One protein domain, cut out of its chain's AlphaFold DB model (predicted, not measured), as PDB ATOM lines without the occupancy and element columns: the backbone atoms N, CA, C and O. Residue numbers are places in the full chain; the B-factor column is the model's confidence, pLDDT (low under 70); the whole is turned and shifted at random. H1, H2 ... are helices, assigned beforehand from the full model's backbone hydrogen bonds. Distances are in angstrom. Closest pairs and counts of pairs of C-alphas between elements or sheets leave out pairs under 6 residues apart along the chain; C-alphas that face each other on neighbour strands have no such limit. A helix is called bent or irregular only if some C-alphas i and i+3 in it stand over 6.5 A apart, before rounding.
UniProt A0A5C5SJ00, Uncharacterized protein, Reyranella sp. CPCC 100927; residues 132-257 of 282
ATOM      1  N   VAL A 132    -159.187  89.377  39.657       88.75
ATOM      2  CA  VAL A 132    -158.744  88.015  39.302       88.75
ATOM      3  C   VAL A 132    -157.278  87.861  39.708       88.75
ATOM      4  O   VAL A 132    -156.384  88.345  39.017       88.75
ATOM      5  N   VAL A 133    -157.052  87.204  40.844       92.19
ATOM      6  CA  VAL A 133    -155.720  86.912  41.383       92.19
ATOM      7  C   VAL A 133    -155.059  85.818  40.554       92.19
ATOM      8  O   VAL A 133    -155.668  84.782  40.279       92.19
ATOM      9  N   MET A 134    -153.800  86.028  40.182       93.44
ATOM     10  CA  MET A 134    -153.006  85.020  39.489       93.44
ATOM     11  C   MET A 134    -152.509  83.957  40.468       93.44
ATOM     12  O   MET A 134    -152.124  84.234  41.612       93.44
ATOM     13  N   THR A 135    -152.524  82.706  40.026       93.56
ATOM     14  CA  THR A 135    -152.082  81.539  40.796       93.56
ATOM     15  C   THR A 135    -151.163  80.667  39.943       93.56
ATOM     16  O   THR A 135    -150.933  80.958  38.768       93.56
ATOM     17  N   GLY A 136    -150.592  79.627  40.556       94.50
ATOM     18  CA  GLY A 136    -149.686  78.712  39.870       94.50
ATOM     19  C   GLY A 136    -148.479  79.433  39.272       94.50
ATOM     20  O   GLY A 136    -147.930  80.350  39.886       94.50
ATOM     21  N   GLY A 137    -148.093  79.076  38.050       95.44
ATOM     22  CA  GLY A 137    -146.914  79.613  37.379       95.44
ATOM     23  C   GLY A 137    -147.016  81.104  37.052       95.44
ATOM     24  O   GLY A 137    -146.011  81.752  36.784       95.44
ATOM     25  N   LEU A 138    -148.218  81.682  37.160       96.25
ATOM     26  CA  LEU A 138    -148.482  83.107  36.961       96.25
ATOM     27  C   LEU A 138    -148.548  83.906  38.272       96.25
ATOM     28  O   LEU A 138    -148.816  85.103  38.239       96.25
ATOM     29  N   HIS A 139    -148.322  83.291  39.439       94.75
ATOM     30  CA  HIS A 139    -148.522  83.955  40.734       94.75
ATOM     31  C   HIS A 139    -147.787  85.291  40.897       94.75
ATOM     32  O   HIS A 139    -148.318  86.171  41.566       94.75
ATOM     33  N   ARG A 140    -146.604  85.445  40.291       93.56
ATOM     34  CA  ARG A 140    -145.759  86.643  40.421       93.56
ATOM     35  C   ARG A 140    -146.291  87.868  39.683       93.56
ATOM     36  O   ARG A 140    -145.803  88.976  39.890       93.56
ATOM     37  N   TYR A 141    -147.286  87.689  38.825       94.50
ATOM     38  CA  TYR A 141    -147.986  88.806  38.205       94.50
ATOM     39  C   TYR A 141    -149.061  89.394  39.129       94.50
ATOM     40  O   TYR A 141    -149.613  90.424  38.794       94.50
ATOM     41  N   ASP A 142    -149.355  88.783  40.283       93.00
ATOM     42  CA  ASP A 142    -150.376  89.180  41.269       93.00
ATOM     43  C   ASP A 142    -151.824  89.169  40.744       93.00
ATOM     44  O   ASP A 142    -152.656  88.420  41.268       93.00
ATOM     45  N   THR A 143    -152.148  89.933  39.698       93.62
ATOM     46  CA  THR A 143    -153.493  90.014  39.112       93.62
ATOM     47  C   THR A 143    -153.505  89.845  37.594       93.62
ATOM     48  O   THR A 143    -152.479  89.900  36.921       93.62
ATOM     49  N   PHE A 144    -154.696  89.613  37.040       94.25
ATOM     50  CA  PHE A 144    -154.878  89.505  35.595       94.25
ATOM     51  C   PHE A 144    -154.520  90.805  34.864       94.25
ATOM     52  O   PHE A 144    -153.939  90.735  33.789       94.25
ATOM     53  N   GLU A 145    -154.841  91.972  35.434       94.38
ATOM     54  CA  GLU A 145    -154.529  93.255  34.790       94.38
ATOM     55  C   GLU A 145    -153.018  93.491  34.747       94.38
ATOM     56  O   GLU A 145    -152.482  93.807  33.689       94.38
ATOM     57  N   GLU A 146    -152.318  93.210  35.846       94.81
ATOM     58  CA  GLU A 146    -150.852  93.254  35.902       94.81
ATOM     59  C   GLU A 146    -150.206  92.277  34.910       94.81
ATOM     60  O   GLU A 146    -149.297  92.643  34.168       94.81
ATOM     61  N   PHE A 147    -150.714  91.043  34.812       96.94
ATOM     62  CA  PHE A 147    -150.256  90.082  33.804       96.94
ATOM     63  C   PHE A 147    -150.377  90.636  32.377       96.94
ATOM     64  O   PHE A 147    -149.462  90.474  31.570       96.94
ATOM     65  N   ILE A 148    -151.488  91.303  32.050       97.50
ATOM     66  CA  ILE A 148    -151.691  91.903  30.727       97.50
ATOM     67  C   ILE A 148    -150.773  93.101  30.495       97.50
ATOM     68  O   ILE A 148    -150.214  93.218  29.400       97.50
ATOM     69  N   ALA A 149    -150.601  93.966  31.493       97.06
ATOM     70  CA  ALA A 149    -149.721  95.121  31.398       97.06
ATOM     71  C   ALA A 149    -148.262  94.691  31.188       97.06
ATOM     72  O   ALA A 149    -147.651  95.127  30.209       97.06
ATOM     73  N   VAL A 150    -147.759  93.736  31.980       97.25
ATOM     74  CA  VAL A 150    -146.410  93.170  31.806       97.25
ATOM     75  C   VAL A 150    -146.263  92.461  30.461       97.25
ATOM     76  O   VAL A 150    -145.284  92.690  29.758       97.25
ATOM     77  N   LEU A 151    -147.241  91.652  30.034       98.50
ATOM     78  CA  LEU A 151    -147.192  91.001  28.721       98.50
ATOM     79  C   LEU A 151    -147.055  92.029  27.589       98.50
ATOM     80  O   LEU A 151    -146.290  91.819  26.649       98.50
ATOM     81  N   CYS A 152    -147.798  93.134  27.650       98.62
ATOM     82  CA  CYS A 152    -147.718  94.188  26.642       98.62
ATOM     83  C   CYS A 152    -146.395  94.965  26.729       98.62
ATOM     84  O   CYS A 152    -145.820  95.290  25.686       98.62
ATOM     85  N   GLU A 153    -145.909  95.244  27.941       98.06
ATOM     86  CA  GLU A 153    -144.605  95.862  28.191       98.06
ATOM     87  C   GLU A 153    -143.474  95.013  27.607       98.06
ATOM     88  O   GLU A 153    -142.641  95.532  26.871       98.06
ATOM     89  N   ASP A 154    -143.489  93.701  27.814       98.12
ATOM     90  CA  ASP A 154    -142.485  92.782  27.283       98.12
ATOM     91  C   ASP A 154    -142.465  92.742  25.749       98.12
ATOM     92  O   ASP A 154    -141.397  92.667  25.131       98.12
ATOM     93  N   ILE A 155    -143.626  92.859  25.095       98.69
ATOM     94  CA  ILE A 155    -143.695  92.997  23.631       98.69
ATOM     95  C   ILE A 155    -143.045  94.317  23.195       98.69
ATOM     96  O   ILE A 155    -142.239  94.322  22.262       98.69
ATOM     97  N   TYR A 156    -143.343  95.421  23.888       98.38
ATOM     98  CA  TYR A 156    -142.725  96.730  23.644       98.38
ATOM     99  C   TYR A 156    -141.200  96.690  23.851       98.38
ATOM    100  O   TYR A 156    -140.425  97.158  23.011       98.38
ATOM    101  N   VAL A 157    -140.749  96.065  24.938       96.81
ATOM    102  CA  VAL A 157    -139.341  95.849  25.282       96.81
ATOM    103  C   VAL A 157    -138.632  95.047  24.193       96.81
ATOM    104  O   VAL A 157    -137.525  95.399  23.760       96.81
ATOM    105  N   SER A 158    -139.282  93.988  23.714       97.69
ATOM    106  CA  SER A 158    -138.772  93.125  22.656       97.69
ATOM    107  C   SER A 158    -138.693  93.829  21.303       97.69
ATOM    108  O   SER A 158    -137.675  93.702  20.620       97.69
ATOM    109  N   GLU A 159    -139.710  94.616  20.928       98.25
ATOM    110  CA  GLU A 159    -139.712  95.442  19.710       98.25
ATOM    111  C   GLU A 159    -138.502  96.383  19.683       98.25
ATOM    112  O   GLU A 159    -137.848  96.570  18.659       98.25
ATOM    113  N   ARG A 160    -138.157  96.945  20.841       96.88
ATOM    114  CA  ARG A 160    -137.024  97.859  21.008       96.88
ATOM    115  C   ARG A 160    -135.663  97.170  21.054       96.88
ATOM    116  O   ARG A 160    -134.663  97.852  21.264       96.88
ATOM    117  N   GLY A 161    -135.612  95.853  20.868       95.88
ATOM    118  CA  GLY A 161    -134.368  95.093  20.831       95.88
ATOM    119  C   GLY A 161    -133.738  94.869  22.204       95.88
ATOM    120  O   GLY A 161    -132.534  94.636  22.278       95.88
ATOM    121  N   ASN A 162    -134.524  94.898  23.288       94.06
ATOM    122  CA  ASN A 162    -134.035  94.699  24.656       94.06
ATOM    123  C   ASN A 162    -134.532  93.386  25.296       94.06
ATOM    124  O   ASN A 162    -135.047  93.416  26.409       94.06
ATOM    125  N   PRO A 163    -134.354  92.206  24.670       90.75
ATOM    126  CA  PRO A 163    -134.916  90.947  25.180       90.75
ATOM    127  C   PRO A 163    -134.340  90.497  26.535       90.75
ATOM    128  O   PRO A 163    -134.883  89.602  27.163       90.75
ATOM    129  N   HIS A 164    -133.244  91.105  26.999       89.94
ATOM    130  CA  HIS A 164    -132.671  90.863  28.327       89.94
ATOM    131  C   HIS A 164    -133.412  91.612  29.452       89.94
ATOM    132  O   HIS A 164    -133.034  91.482  30.612       89.94
ATOM    133  N   ARG A 165    -134.416  92.431  29.112       92.38
ATOM    134  CA  ARG A 165    -135.237  93.208  30.052       92.38
ATOM    135  C   ARG A 165    -136.675  92.704  30.160       92.38
ATOM    136  O   ARG A 165    -137.491  93.406  30.739       92.38
ATOM    137  N   LEU A 166    -136.979  91.543  29.577       95.50
ATOM    138  CA  LEU A 166    -138.299  90.928  29.715       95.50
ATOM    139  C   LEU A 166    -138.552  90.574  31.185       95.50
ATOM    140  O   LEU A 166    -137.621  90.152  31.881       95.50
ATOM    141  N   LEU A 167    -139.783  90.744  31.647       95.12
ATOM    142  CA  LEU A 167    -140.173  90.639  33.047       95.12
ATOM    143  C   LEU A 167    -140.931  89.333  33.311       95.12
ATOM    144  O   LEU A 167    -141.827  88.936  32.574       95.12
ATOM    145  N   GLY A 168    -140.564  88.647  34.391       94.69
ATOM    146  CA  GLY A 168    -141.236  87.431  34.859       94.69
ATOM    147  C   GLY A 168    -142.244  87.684  35.984       94.69
ATOM    148  O   GLY A 168    -142.816  86.729  36.514       94.69
ATOM    149  N   ASP A 169    -142.417  88.942  36.389       93.50
ATOM    150  CA  ASP A 169    -143.284  89.397  37.472       93.50
ATOM    151  C   ASP A 169    -143.687  90.867  37.277       93.50
ATOM    152  O   ASP A 169    -143.032  91.610  36.550       93.50
ATOM    153  N   HIS A 170    -144.734  91.304  37.976       91.81
ATOM    154  CA  HIS A 170    -145.222  92.688  37.889       91.81
ATOM    155  C   HIS A 170    -144.419  93.695  38.728       91.81
ATOM    156  O   HIS A 170    -144.488  94.895  38.485       91.81
ATOM    157  N   ARG A 171    -143.631  93.255  39.718       87.56
ATOM    158  CA  ARG A 171    -142.829  94.173  40.553       87.56
ATOM    159  C   ARG A 171    -141.558  94.622  39.843       87.56
ATOM    160  O   ARG A 171    -140.908  95.563  40.317       87.56
ATOM    161  N   GLY A 172    -141.223  93.965  38.732       81.19
ATOM    162  CA  GLY A 172    -140.013  94.177  37.952       81.19
ATOM    163  C   GLY A 172    -138.768  93.611  38.630       81.19
ATOM    164  O   GLY A 172    -137.672  94.080  38.357       81.19
ATOM    165  N   ILE A 173    -138.907  92.656  39.554       82.94
ATOM    166  CA  ILE A 173    -137.784  92.161  40.368       82.94
ATOM    167  C   ILE A 173    -137.063  90.997  39.677       82.94
ATOM    168  O   ILE A 173    -135.836  90.893  39.729       82.94
ATOM    169  N   ALA A 174    -137.819  90.113  39.039       89.19
ATOM    170  CA  ALA A 174    -137.370  88.898  38.394       89.19
ATOM    171  C   ALA A 174    -137.453  89.036  36.862       89.19
ATOM    172  O   ALA A 174    -138.519  89.305  36.302       89.19
ATOM    173  N   PRO A 175    -136.345  88.799  36.140       93.00
ATOM    174  CA  PRO A 175    -136.405  88.713  34.689       93.00
ATOM    175  C   PRO A 175    -137.244  87.504  34.259       93.00
ATOM    176  O   PRO A 175    -137.343  86.505  34.981       93.00
ATOM    177  N   LEU A 176    -137.809  87.574  33.055       95.56
ATOM    178  CA  LEU A 176    -138.467  86.433  32.434       95.56
ATOM    179  C   LEU A 176    -137.452  85.299  32.254       95.56
ATOM    180  O   LEU A 176    -136.333  85.514  31.779       95.56
ATOM    181  N   ASP A 177    -137.856  84.081  32.608       96.19
ATOM    182  CA  ASP A 177    -137.055  82.881  32.374       96.19
ATOM    183  C   ASP A 177    -136.662  82.802  30.881       96.19
ATOM    184  O   ASP A 177    -137.548  82.813  30.018       96.19
ATOM    185  N   PRO A 178    -135.364  82.695  30.538       96.69
ATOM    186  CA  PRO A 178    -134.921  82.607  29.149       96.69
ATOM    187  C   PRO A 178    -135.584  81.478  28.346       96.69
ATOM    188  O   PRO A 178    -135.741  81.604  27.130       96.69
ATOM    189  N   ALA A 179    -136.011  80.389  28.994       97.12
ATOM    190  CA  ALA A 179    -136.745  79.306  28.339       97.12
ATOM    191  C   ALA A 179    -138.151  79.729  27.874       97.12
ATOM    192  O   ALA A 179    -138.683  79.141  26.927       97.12
ATOM    193  N   LEU A 180    -138.730  80.749  28.515       97.81
ATOM    194  CA  LEU A 180    -140.042  81.327  28.226       97.81
ATOM    195  C   LEU A 180    -139.966  82.559  27.309       97.81
ATOM    196  O   LEU A 180    -141.000  82.986  26.803       97.81
ATOM    197  N   ALA A 181    -138.771  83.090  27.020       97.50
ATOM    198  CA  ALA A 181    -138.541  84.269  26.169       97.50
ATOM    199  C   ALA A 181    -138.763  84.032  24.651       97.50
ATOM    200  O   ALA A 181    -138.257  84.777  23.807       97.50
ATOM    201  N   ASP A 182    -139.536  83.006  24.291       98.00
ATOM    202  CA  ASP A 182    -140.054  82.746  22.946       98.00
ATOM    203  C   ASP A 182    -141.583  82.867  22.941       98.00
ATOM    204  O   ASP A 182    -142.264  82.459  23.879       98.00
ATOM    205  N   SER A 183    -142.135  83.383  21.842       98.50
ATOM    206  CA  SER A 183    -143.563  83.707  21.734       98.50
ATOM    207  C   SER A 183    -144.498  82.511  21.960       98.50
ATOM    208  O   SER A 183    -145.576  82.689  22.521       98.50
ATOM    209  N   PHE A 184    -144.123  81.299  21.531       98.69
ATOM    210  CA  PHE A 184    -144.913  80.094  21.811       98.69
ATOM    211  C   PHE A 184    -144.561  79.492  23.169       98.69
ATOM    212  O   PHE A 184    -145.460  79.061  23.888       98.69
ATOM    213  N   ARG A 185    -143.276  79.474  23.544       98.50
ATOM    214  CA  ARG A 185    -142.852  78.894  24.829       98.50
ATOM    215  C   ARG A 185    -143.369  79.664  26.035       98.50
ATOM    216  O   ARG A 185    -143.581  79.041  27.067       98.50
ATOM    217  N   PHE A 186    -143.661  80.958  25.905       98.62
ATOM    218  CA  PHE A 186    -144.300  81.745  26.960       98.62
ATOM    219  C   PHE A 186    -145.586  81.102  27.496       98.62
ATOM    220  O   PHE A 186    -145.880  81.190  28.684       98.62
ATOM    221  N   PHE A 187    -146.341  80.389  26.657       98.69
ATOM    222  CA  PHE A 187    -147.555  79.700  27.097       98.69
ATOM    223  C   PHE A 187    -147.288  78.569  28.100       98.69
ATOM    224  O   PHE A 187    -148.218  78.162  28.795       98.69
ATOM    225  N   ALA A 188    -146.041  78.107  28.228       98.50
ATOM    226  CA  ALA A 188    -145.610  77.173  29.262       98.50
ATOM    227  C   ALA A 188    -145.309  77.846  30.613       98.50
ATOM    228  O   ALA A 188    -144.829  77.170  31.514       98.50
ATOM    229  N   THR A 189    -145.586  79.148  30.780       98.00
ATOM    230  CA  THR A 189    -145.465  79.837  32.081       98.00
ATOM    231  C   THR A 189    -146.359  79.194  33.144       98.00
ATOM    232  O   THR A 189    -145.955  79.092  34.293       98.00
ATOM    233  N   GLY A 190    -147.545  78.722  32.755       97.81
ATOM    234  CA  GLY A 190    -148.500  78.020  33.618       97.81
ATOM    235  C   GLY A 190    -149.720  77.553  32.825       97.81
ATOM    236  O   GLY A 190    -149.972  78.057  31.720       97.81
ATOM    237  N   SER A 191    -150.504  76.619  33.366       98.00
ATOM    238  CA  SER A 191    -151.595  75.973  32.612       98.00
ATOM    239  C   SER A 191    -152.736  76.912  32.223       98.00
ATOM    240  O   SER A 191    -153.462  76.672  31.257       98.00
ATOM    241  N   GLN A 192    -152.868  78.040  32.922       97.62
ATOM    242  CA  GLN A 192    -153.889  79.047  32.636       97.62
ATOM    243  C   GLN A 192    -153.457  80.103  31.606       97.62
ATOM    244  O   GLN A 192    -154.298  80.888  31.161       97.62
ATOM    245  N   THR A 193    -152.185  80.119  31.190       98.44
ATOM    246  CA  THR A 193    -151.619  81.186  30.342       98.44
ATOM    247  C   THR A 193    -152.395  81.348  29.038       98.44
ATOM    248  O   THR A 193    -152.812  82.459  28.707       98.44
ATOM    249  N   PHE A 194    -152.678  80.248  28.328       98.62
ATOM    250  CA  PHE A 194    -153.474  80.284  27.098       98.62
ATOM    251  C   PHE A 194    -154.840  80.939  27.303       98.62
ATOM    252  O   PHE A 194    -155.201  81.854  26.565       98.62
ATOM    253  N   ARG A 195    -155.578  80.518  28.336       98.00
ATOM    254  CA  ARG A 195    -156.918  81.036  28.637       98.00
ATOM    255  C   ARG A 195    -156.891  82.534  28.951       98.00
ATOM    256  O   ARG A 195    -157.813  83.250  28.570       98.00
ATOM    257  N   PHE A 196    -155.861  83.017  29.642       97.50
ATOM    258  CA  PHE A 196    -155.725  84.436  29.969       97.50
ATOM    259  C   PHE A 196    -155.359  85.292  28.751       97.50
ATOM    260  O   PHE A 196    -155.983  86.334  28.542       97.50
ATOM    261  N   VAL A 197    -154.444  84.830  27.894       98.38
ATOM    262  CA  VAL A 197    -154.127  85.522  26.631       98.38
ATOM    263  C   VAL A 197    -155.327  85.513  25.678       98.38
ATOM    264  O   VAL A 197    -155.664  86.551  25.108       98.38
ATOM    265  N   GLU A 198    -156.023  84.380  25.543       97.94
ATOM    266  CA  GLU A 198    -157.262  84.271  24.763       97.94
ATOM    267  C   GLU A 198    -158.311  85.266  25.264       97.94
ATOM    268  O   GLU A 198    -158.910  86.010  24.480       97.94
ATOM    269  N   ARG A 199    -158.521  85.308  26.583       95.12
ATOM    270  CA  ARG A 199    -159.459  86.232  27.212       95.12
ATOM    271  C   ARG A 199    -159.120  87.682  26.885       95.12
ATOM    272  O   ARG A 199    -160.012  88.415  26.467       95.12
ATOM    273  N   PHE A 200    -157.856  88.084  27.000       96.00
ATOM    274  CA  PHE A 200    -157.432  89.433  26.631       96.00
ATOM    275  C   PHE A 200    -157.694  89.743  25.153       96.00
ATOM    276  O   PHE A 200    -158.275  90.780  24.830       96.00
ATOM    277  N   CYS A 201    -157.372  88.810  24.253       97.25
ATOM    278  CA  CYS A 201    -157.637  88.968  22.822       97.25
ATOM    279  C   CYS A 201    -159.136  89.099  22.506       97.25
ATOM    280  O   CYS A 201    -159.514  89.809  21.575       97.25
ATOM    281  N   ARG A 202    -160.011  88.451  23.283       95.06
ATOM    282  CA  ARG A 202    -161.472  88.587  23.158       95.06
ATOM    283  C   ARG A 202    -162.007  89.888  23.751       95.06
ATOM    284  O   ARG A 202    -162.986  90.426  23.242       95.06
ATOM    285  N   GLU A 203    -161.405  90.372  24.830       92.56
ATOM    286  CA  GLU A 203    -161.822  91.599  25.513       92.56
ATOM    287  C   GLU A 203    -161.362  92.864  24.775       92.56
ATOM    288  O   GLU A 203    -162.114  93.834  24.725       92.56
ATOM    289  N   ASN A 204    -160.180  92.847  24.151       95.38
ATOM    290  CA  ASN A 204    -159.621  93.974  23.397       95.38
ATOM    291  C   ASN A 204    -159.164  93.550  21.987       95.38
ATOM    292  O   ASN A 204    -157.977  93.667  21.663       95.38
ATOM    293  N   PRO A 205    -160.072  93.080  21.113       96.50
ATOM    294  CA  PRO A 205    -159.696  92.491  19.827       96.50
ATOM    295  C   PRO A 205    -159.000  93.484  18.892       96.50
ATOM    296  O   PRO A 205    -158.061  93.110  18.200       96.50
ATOM    297  N   GLY A 206    -159.408  94.758  18.885       96.88
ATOM    298  CA  GLY A 206    -158.762  95.786  18.062       96.88
ATOM    299  C   GLY A 206    -157.307  96.027  18.472       96.88
ATOM    300  O   GLY A 206    -156.402  95.928  17.643       96.88
ATOM    301  N   PHE A 207    -157.079  96.279  19.764       98.12
ATOM    302  CA  PHE A 207    -155.745  96.522  20.316       98.12
ATOM    303  C   PHE A 207    -154.821  95.313  20.148       98.12
ATOM    304  O   PHE A 207    -153.742  95.421  19.569       98.12
ATOM    305  N   THR A 208    -155.274  94.133  20.575       98.56
ATOM    306  CA  THR A 208    -154.479  92.898  20.495       98.56
ATOM    307  C   THR A 208    -154.202  92.481  19.055       98.56
ATOM    308  O   THR A 208    -153.099  92.025  18.755       98.56
ATOM    309  N   LYS A 209    -155.127  92.716  18.112       98.62
ATOM    310  CA  LYS A 209    -154.857  92.469  16.691       98.62
ATOM    311  C   LYS A 209    -153.783  93.403  16.140       98.62
ATOM    312  O   LYS A 209    -152.955  92.949  15.350       98.62
ATOM    313  N   MET A 210    -153.757  94.673  16.544       98.62
ATOM    314  CA  MET A 210    -152.676  95.591  16.170       98.62
ATOM    315  C   MET A 210    -151.338  95.159  16.781       98.62
ATOM    316  O   MET A 210    -150.363  95.031  16.042       98.62
ATOM    317  N   LEU A 211    -151.305  94.827  18.078       98.56
ATOM    318  CA  LEU A 211    -150.103  94.309  18.744       98.56
ATOM    319  C   LEU A 211    -149.582  93.014  18.110       98.56
ATOM    320  O   LEU A 211    -148.376  92.844  17.962       98.56
ATOM    321  N   SER A 212    -150.470  92.124  17.654       98.75
ATOM    322  CA  SER A 212    -150.088  90.862  16.996       98.75
ATOM    323  C   SER A 212    -149.265  91.050  15.714       98.75
ATOM    324  O   SER A 212    -148.631  90.110  15.243       98.75
ATOM    325  N   ARG A 213    -149.292  92.252  15.125       98.62
ATOM    326  CA  ARG A 213    -148.562  92.603  13.900       98.62
ATOM    327  C   ARG A 213    -147.219  93.280  14.174       98.62
ATOM    328  O   ARG A 213    -146.491  93.554  13.223       98.62
ATOM    329  N   VAL A 214    -146.896  93.572  15.433       98.56
ATOM    330  CA  VAL A 214    -145.623  94.196  15.805       98.56
ATOM    331  C   VAL A 214    -144.485  93.191  15.598       98.56
ATOM    332  O   VAL A 214    -144.556  92.084  16.145       98.56
ATOM    333  N   PRO A 215    -143.428  93.552  14.843       97.25
ATOM    334  CA  PRO A 215    -142.281  92.683  14.600       97.25
ATOM    335  C   PRO A 215    -141.351  92.648  15.823       97.25
ATOM    336  O   PRO A 215    -140.275  93.238  15.833       97.25
ATOM    337  N   ALA A 216    -141.777  91.941  16.865       97.88
ATOM    338  CA  ALA A 216    -141.015  91.692  18.084       97.88
ATOM    339  C   ALA A 216    -140.578  90.220  18.159       97.88
ATOM    340  O   ALA A 216    -141.298  89.327  17.709       97.88
ATOM    341  N   ARG A 217    -139.402  89.950  18.749       97.69
ATOM    342  CA  ARG A 217    -138.915  88.567  18.957       97.69
ATOM    343  C   ARG A 217    -139.812  87.803  19.935       97.69
ATOM    344  O   ARG A 217    -140.056  86.612  19.756       97.69
ATOM    345  N   PHE A 218    -140.301  88.511  20.944       98.56
ATOM    346  CA  PHE A 218    -141.252  88.043  21.934       98.56
ATOM    347  C   PHE A 218    -142.597  88.739  21.694       98.56
ATOM    348  O   PHE A 218    -142.737  89.939  21.911       98.56
ATOM    349  N   ASN A 219    -143.572  87.987  21.182       98.81
ATOM    350  CA  ASN A 219    -144.946  88.423  20.967       98.81
ATOM    351  C   ASN A 219    -145.933  87.244  21.110       98.81
ATOM    352  O   ASN A 219    -146.414  86.701  20.108       98.81
ATOM    353  N   PRO A 220    -146.263  86.829  22.350       98.81
ATOM    354  CA  PRO A 220    -147.214  85.741  22.591       98.81
ATOM    355  C   PRO A 220    -148.617  85.997  22.021       98.81
ATOM    356  O   PRO A 220    -149.316  85.053  21.651       98.81
ATOM    357  N   ILE A 221    -149.020  87.263  21.857       98.81
ATOM    358  CA  ILE A 221    -150.280  87.635  21.192       98.81
ATOM    359  C   ILE A 221    -150.227  87.262  19.701       98.81
ATOM    360  O   ILE A 221    -151.177  86.684  19.168       98.81
ATOM    361  N   ALA A 222    -149.110  87.530  19.019       98.75
ATOM    362  CA  ALA A 222    -148.902  87.083  17.642       98.75
ATOM    363  C   ALA A 222    -148.915  85.551  17.527       98.75
ATOM    364  O   ALA A 222    -149.531  85.018  16.602       98.75
ATOM    365  N   ALA A 223    -148.297  84.837  18.474       98.75
ATOM    366  CA  ALA A 223    -148.325  83.373  18.516       98.75
ATOM    367  C   ALA A 223    -149.750  82.821  18.690       98.75
ATOM    368  O   ALA A 223    -150.140  81.927  17.937       98.75
ATOM    369  N   TYR A 224    -150.551  83.404  19.592       98.75
ATOM    370  CA  TYR A 224    -151.967  83.063  19.765       98.75
ATOM    371  C   TYR A 224    -152.765  83.227  18.463       98.75
ATOM    372  O   TYR A 224    -153.465  82.306  18.051       98.75
ATOM    373  N   TYR A 225    -152.634  84.367  17.772       98.69
ATOM    374  CA  TYR A 225    -153.346  84.590  16.508       98.69
ATOM    375  C   TYR A 225    -152.835  83.727  15.351       98.69
ATOM    376  O   TYR A 225    -153.581  83.506  14.396       98.69
ATOM    377  N   LYS A 226    -151.574  83.283  15.396       98.56
ATOM    378  CA  LYS A 226    -150.959  82.448  14.359       98.56
ATOM    379  C   LYS A 226    -151.388  80.989  14.473       98.56
ATOM    380  O   LYS A 226    -151.738  80.390  13.462       98.56
ATOM    381  N   ASP A 227    -151.315  80.417  15.672       98.62
ATOM    382  CA  ASP A 227    -151.654  79.015  15.927       98.62
ATOM    383  C   ASP A 227    -152.117  78.827  17.385       98.62
ATOM    384  O   ASP A 227    -151.314  78.496  18.268       98.62
ATOM    385  N   PRO A 228    -153.416  79.033  17.670       98.50
ATOM    386  CA  PRO A 228    -153.933  78.933  19.030       98.50
ATOM    387  C   PRO A 228    -153.846  77.504  19.579       98.50
ATOM    388  O   PRO A 228    -153.652  77.330  20.777       98.50
ATOM    389  N   ARG A 229    -153.914  76.468  18.728       98.62
ATOM    390  CA  ARG A 229    -153.795  75.069  19.174       98.62
ATOM    391  C   ARG A 229    -152.387  74.772  19.672       98.62
ATOM    392  O   ARG A 229    -152.221  74.164  20.727       98.62
ATOM    393  N   LYS A 230    -151.369  75.244  18.951       98.69
ATOM    394  CA  LYS A 230    -149.981  75.130  19.398       98.69
ATOM    395  C   LYS A 230    -149.744  75.915  20.684       98.69
ATOM    396  O   LYS A 230    -149.166  75.357  21.611       98.69
ATOM    397  N   ALA A 231    -150.225  77.153  20.781       98.56
ATOM    398  CA  ALA A 231    -150.146  77.932  22.019       98.56
ATOM    399  C   ALA A 231    -150.790  77.184  23.205       98.56
ATOM    400  O   ALA A 231    -150.170  77.030  24.255       98.56
ATOM    401  N   GLN A 232    -151.982  76.618  23.006       98.69
ATOM    402  CA  GLN A 232    -152.668  75.815  24.015       98.69
ATOM    403  C   GLN A 232    -151.875  74.562  24.415       98.69
ATOM    404  O   GLN A 232    -151.814  74.238  25.597       98.69
ATOM    405  N   SER A 233    -151.215  73.883  23.469       98.56
ATOM    406  CA  SER A 233    -150.389  72.709  23.789       98.56
ATOM    407  C   SER A 233    -149.214  73.025  24.721       98.56
ATOM    408  O   SER A 233    -148.854  72.183  25.536       98.56
ATOM    409  N   PHE A 234    -148.658  74.242  24.663       98.69
ATOM    410  CA  PHE A 234    -147.621  74.677  25.603       98.69
ATOM    411  C   PHE A 234    -148.189  74.898  27.008       98.69
ATOM    412  O   PHE A 234    -147.563  74.475  27.977       98.69
ATOM    413  N   SER A 235    -149.386  75.480  27.134       98.56
ATOM    414  CA  SER A 235    -150.067  75.584  28.435       98.56
ATOM    415  C   SER A 235    -150.492  74.224  28.998       98.56
ATOM    416  O   SER A 235    -150.518  74.059  30.207       98.56
ATOM    417  N   ASN A 236    -150.745  73.222  28.157       98.31
ATOM    418  CA  ASN A 236    -151.051  71.856  28.604       98.31
ATOM    419  C   ASN A 236    -149.797  70.972  28.783       98.31
ATOM    420  O   ASN A 236    -149.916  69.757  28.947       98.31
ATOM    421  N   SER A 237    -148.593  71.537  28.669       98.38
ATOM    422  CA  SER A 237    -147.353  70.762  28.757       98.38
ATOM    423  C   SER A 237    -146.997  70.409  30.209       98.38
ATOM    424  O   SER A 237    -147.353  71.161  31.119       98.38
ATOM    425  N   PRO A 238    -146.231  69.325  30.454       98.12
ATOM    426  CA  PRO A 238    -145.735  68.999  31.795       98.12
ATOM    427  C   PRO A 238    -145.012  70.171  32.473       98.12
ATOM    428  O   PRO A 238    -145.295  70.470  33.627       98.12
ATOM    429  N   ALA A 239    -144.188  70.914  31.725       97.56
ATOM    430  CA  ALA A 239    -143.467  72.080  32.240       97.56
ATOM    431  C   ALA A 239    -144.398  73.193  32.764       97.56
ATOM    432  O   ALA A 239    -144.067  73.865  33.739       97.56
ATOM    433  N   ALA A 240    -145.565  73.393  32.144       97.62
ATOM    434  CA  ALA A 240    -146.547  74.367  32.620       97.62
ATOM    435  C   ALA A 240    -147.187  73.925  33.946       97.62
ATOM    436  O   ALA A 240    -147.377  74.739  34.846       97.62
ATOM    437  N   HIS A 241    -147.482  72.630  34.079       97.06
ATOM    438  CA  HIS A 241    -148.034  72.053  35.305       97.06
ATOM    439  C   HIS A 241    -147.017  72.022  36.455       97.06
ATOM    440  O   HIS A 241    -147.388  72.281  37.598       97.06
ATOM    441  N   GLU A 242    -145.742  71.763  36.165       96.12
ATOM    442  CA  GLU A 242    -144.649  71.859  37.142       96.12
ATOM    443  C   GLU A 242    -144.531  73.283  37.698       96.12
ATOM    444  O   GLU A 242    -144.561  73.475  38.912       96.12
ATOM    445  N   ARG A 243    -144.531  74.304  36.829       95.31
ATOM    446  CA  ARG A 243    -144.515  75.714  37.264       95.31
ATOM    447  C   ARG A 243    -145.755  76.109  38.061       95.31
ATOM    448  O   ARG A 243    -145.661  76.937  38.967       95.31
ATOM    449  N   ASP A 244    -146.913  75.527  37.750       95.88
ATOM    450  CA  ASP A 244    -148.113  75.709  38.566       95.88
ATOM    451  C   ASP A 244    -147.936  75.156  39.979       95.88
ATOM    452  O   ASP A 244    -148.278  75.845  40.941       95.88
ATOM    453  N   ALA A 245    -147.365  73.959  40.120       92.81
ATOM    454  CA  ALA A 245    -147.058  73.386  41.427       92.81
ATOM    455  C   ALA A 245    -146.034  74.244  42.191       92.81
ATOM    456  O   ALA A 245    -146.267  74.585  43.352       92.81
ATOM    457  N   ASP A 246    -144.957  74.674  41.530       88.38
ATOM    458  CA  ASP A 246    -143.922  75.526  42.130       88.38
ATOM    459  C   ASP A 246    -144.483  76.864  42.615       88.38
ATOM    460  O   ASP A 246    -144.125  77.342  43.690       88.38
ATOM    461  N   GLY A 247    -145.399  77.469  41.857       82.56
ATOM    462  CA  GLY A 247    -146.026  78.728  42.245       82.56
ATOM    463  C   GLY A 247    -146.941  78.623  43.465       82.56
ATOM    464  O   GLY A 247    -147.083  79.592  44.215       82.56
ATOM    465  N   VAL A 248    -147.538  77.452  43.711       77.81
ATOM    466  CA  VAL A 248    -148.285  77.186  44.952       77.81
ATOM    467  C   VAL A 248    -147.335  77.190  46.150       77.81
ATOM    468  O   VAL A 248    -147.611  77.862  47.146       77.81
ATOM    469  N   TRP A 249    -146.193  76.507  46.037       73.31
ATOM    470  CA  TRP A 249    -145.170  76.479  47.087       73.31
ATOM    471  C   TRP A 249    -144.499  77.838  47.288       73.31
ATOM    472  O   TRP A 249    -144.299  78.257  48.426       73.31
ATOM    473  N   GLY A 250    -144.225  78.566  46.203       70.94
ATOM    474  CA  GLY A 250    -143.676  79.920  46.243       70.94
ATOM    475  C   GLY A 250    -144.513  80.852  47.117       70.94
ATOM    476  O   GLY A 250    -143.980  81.455  48.047       70.94
ATOM    477  N   LYS A 251    -145.841  80.884  46.918       68.12
ATOM    478  CA  LYS A 251    -146.743  81.695  47.757       68.12
ATOM    479  C   LYS A 251    -146.739  81.281  49.230       68.12
ATOM    480  O   LYS A 251    -146.850  82.149  50.095       68.12
ATOM    481  N   LEU A 252    -146.655  79.982  49.525       64.56
ATOM    482  CA  LEU A 252    -146.616  79.476  50.902       64.56
ATOM    483  C   LEU A 252    -145.363  79.977  51.633       64.56
ATOM    484  O   LEU A 252    -145.481  80.584  52.696       64.56
ATOM    485  N   PHE A 253    -144.185  79.817  51.030       66.81
ATOM    486  CA  PHE A 253    -142.921  80.206  51.661       66.81
ATOM    487  C   PHE A 253    -142.661  81.718  51.647       66.81
ATOM    488  O   PHE A 253    -142.034  82.240  52.569       66.81
ATOM    489  N   GLU A 254    -143.144  82.460  50.648       68.38
ATOM    490  CA  GLU A 254    -143.082  83.929  50.663       68.38
ATOM    491  C   GLU A 254    -143.906  84.512  51.816       68.38
ATOM    492  O   GLU A 254    -143.456  85.444  52.485       68.38
ATOM    493  N   ARG A 255    -145.070  83.919  52.110       60.06
ATOM    494  CA  ARG A 255    -145.918  84.330  53.235       60.06
ATOM    495  C   ARG A 255    -145.251  84.088  54.592       60.06
ATOM    496  O   ARG A 255    -145.448  84.889  55.498       60.06
ATOM    497  N   GLU A 256    -144.453  83.030  54.722       54.84
ATOM    498  CA  GLU A 256    -143.656  82.757  55.929       54.84
ATOM    499  C   GLU A 256    -142.452  83.702  56.070       54.84
ATOM    500  O   GLU A 256    -141.999  83.973  57.181       54.84
ATOM    501  N   ARG A 257    -141.937  84.227  54.950       53.75
ATOM    502  CA  ARG A 257    -140.785  85.139  54.921       53.75
ATOM    503  C   ARG A 257    -141.129  86.605  55.110       53.75
ATOM    504  O   ARG A 257    -140.207  87.359  55.394       53.75
TER     505      ARG A 257
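Overview. This is residues 132 to 257 of the 282 residues of an uncharacterized protein of Reyranella sp. CPCC 100927 (UniProt A0A5C5SJ00). Look first for the longest helix, H8, which begins at a compact body of short crossed helices and runs out of it as an arm; its residues 252 to 257 stick out. In the body, H3 lies near the middle with H7 and the first part of H8 packed on it, H4, H5 and H6 make a group at the end away from the arm, and residues 160 to 184, a long stretch with no named element, wind over one side. The printed part has 126 residues with eight named helices, H1 to H8 in chain order, and no named strand; the class is all helix. The whole is compact, with a radius of gyration of the C-alphas of 13.7 A, and its spans are 43 by 28 by 25 A.

Along the chain. Find C-alpha 238 at (-145.735, 68.999, 31.795); from there H8, residues 238 to 257, runs 28.6 A to C-alpha 257 at (-140.785, 85.139, 54.921). H1, residues 136 to 141, begins at (-149.686, 78.712, 39.870) and is irregular, with C-alphas 137 and 140 7.7 A apart. H2, residues 144 to 159, is 22.8 A long, and H4, residues 193 to 203, is 15.4 A. The shorter helices are H3, residues 185 to 189, H5, 205 to 211, H6, 220 to 226, and H7, 228 to 235.

Arrangement. Start at H8, which touches H1 at a steep tilt of 56 degrees, the same way; C-alphas 136 and 244 are the closest, 3.6 A. With residues 239 to 243 alone H8 touches H3, closest at C-alphas 188 and 240, 4.5 A. H3 also touches H7, closest at C-alphas 188 and 235, 4.8 A. From H7 go to H4, the hub: they touch at C-alphas 194 and 232, 5.5 A, opposite ways at a steep tilt of 40 degrees. H4 touches H6 about perpendicular, at 75 degrees, with C-alphas 197 and 221 closest at 7.0 A. H4 and H5 only just touch, only at the corner, with C-alphas 201 and 208 closest at 5.6 A. H2 and H4 only just touch, with 3 pairs of C-alphas within 8 A, the closest 148 and 200 at 7.5 A. H2 and H8 are apart. Every O i to N i+4 pair is within hydrogen-bond range in H2, H4, H5, H6, H7 and H8; H1 has 0 of 2 and H3 0 of 1, beside 2 of 3 and 2 of 2 O i to N i+3 pairs.

Size, cuts and confidence. The two C-alphas farthest apart are those of Arg 213 and Glu 256, 43.4 A. The printed part has no cut, and its one long link is H2 to H3, 25 residues. Mean pLDDT of the printed part is 93.8; look for low confidence, under 70, at residues 251 to 257.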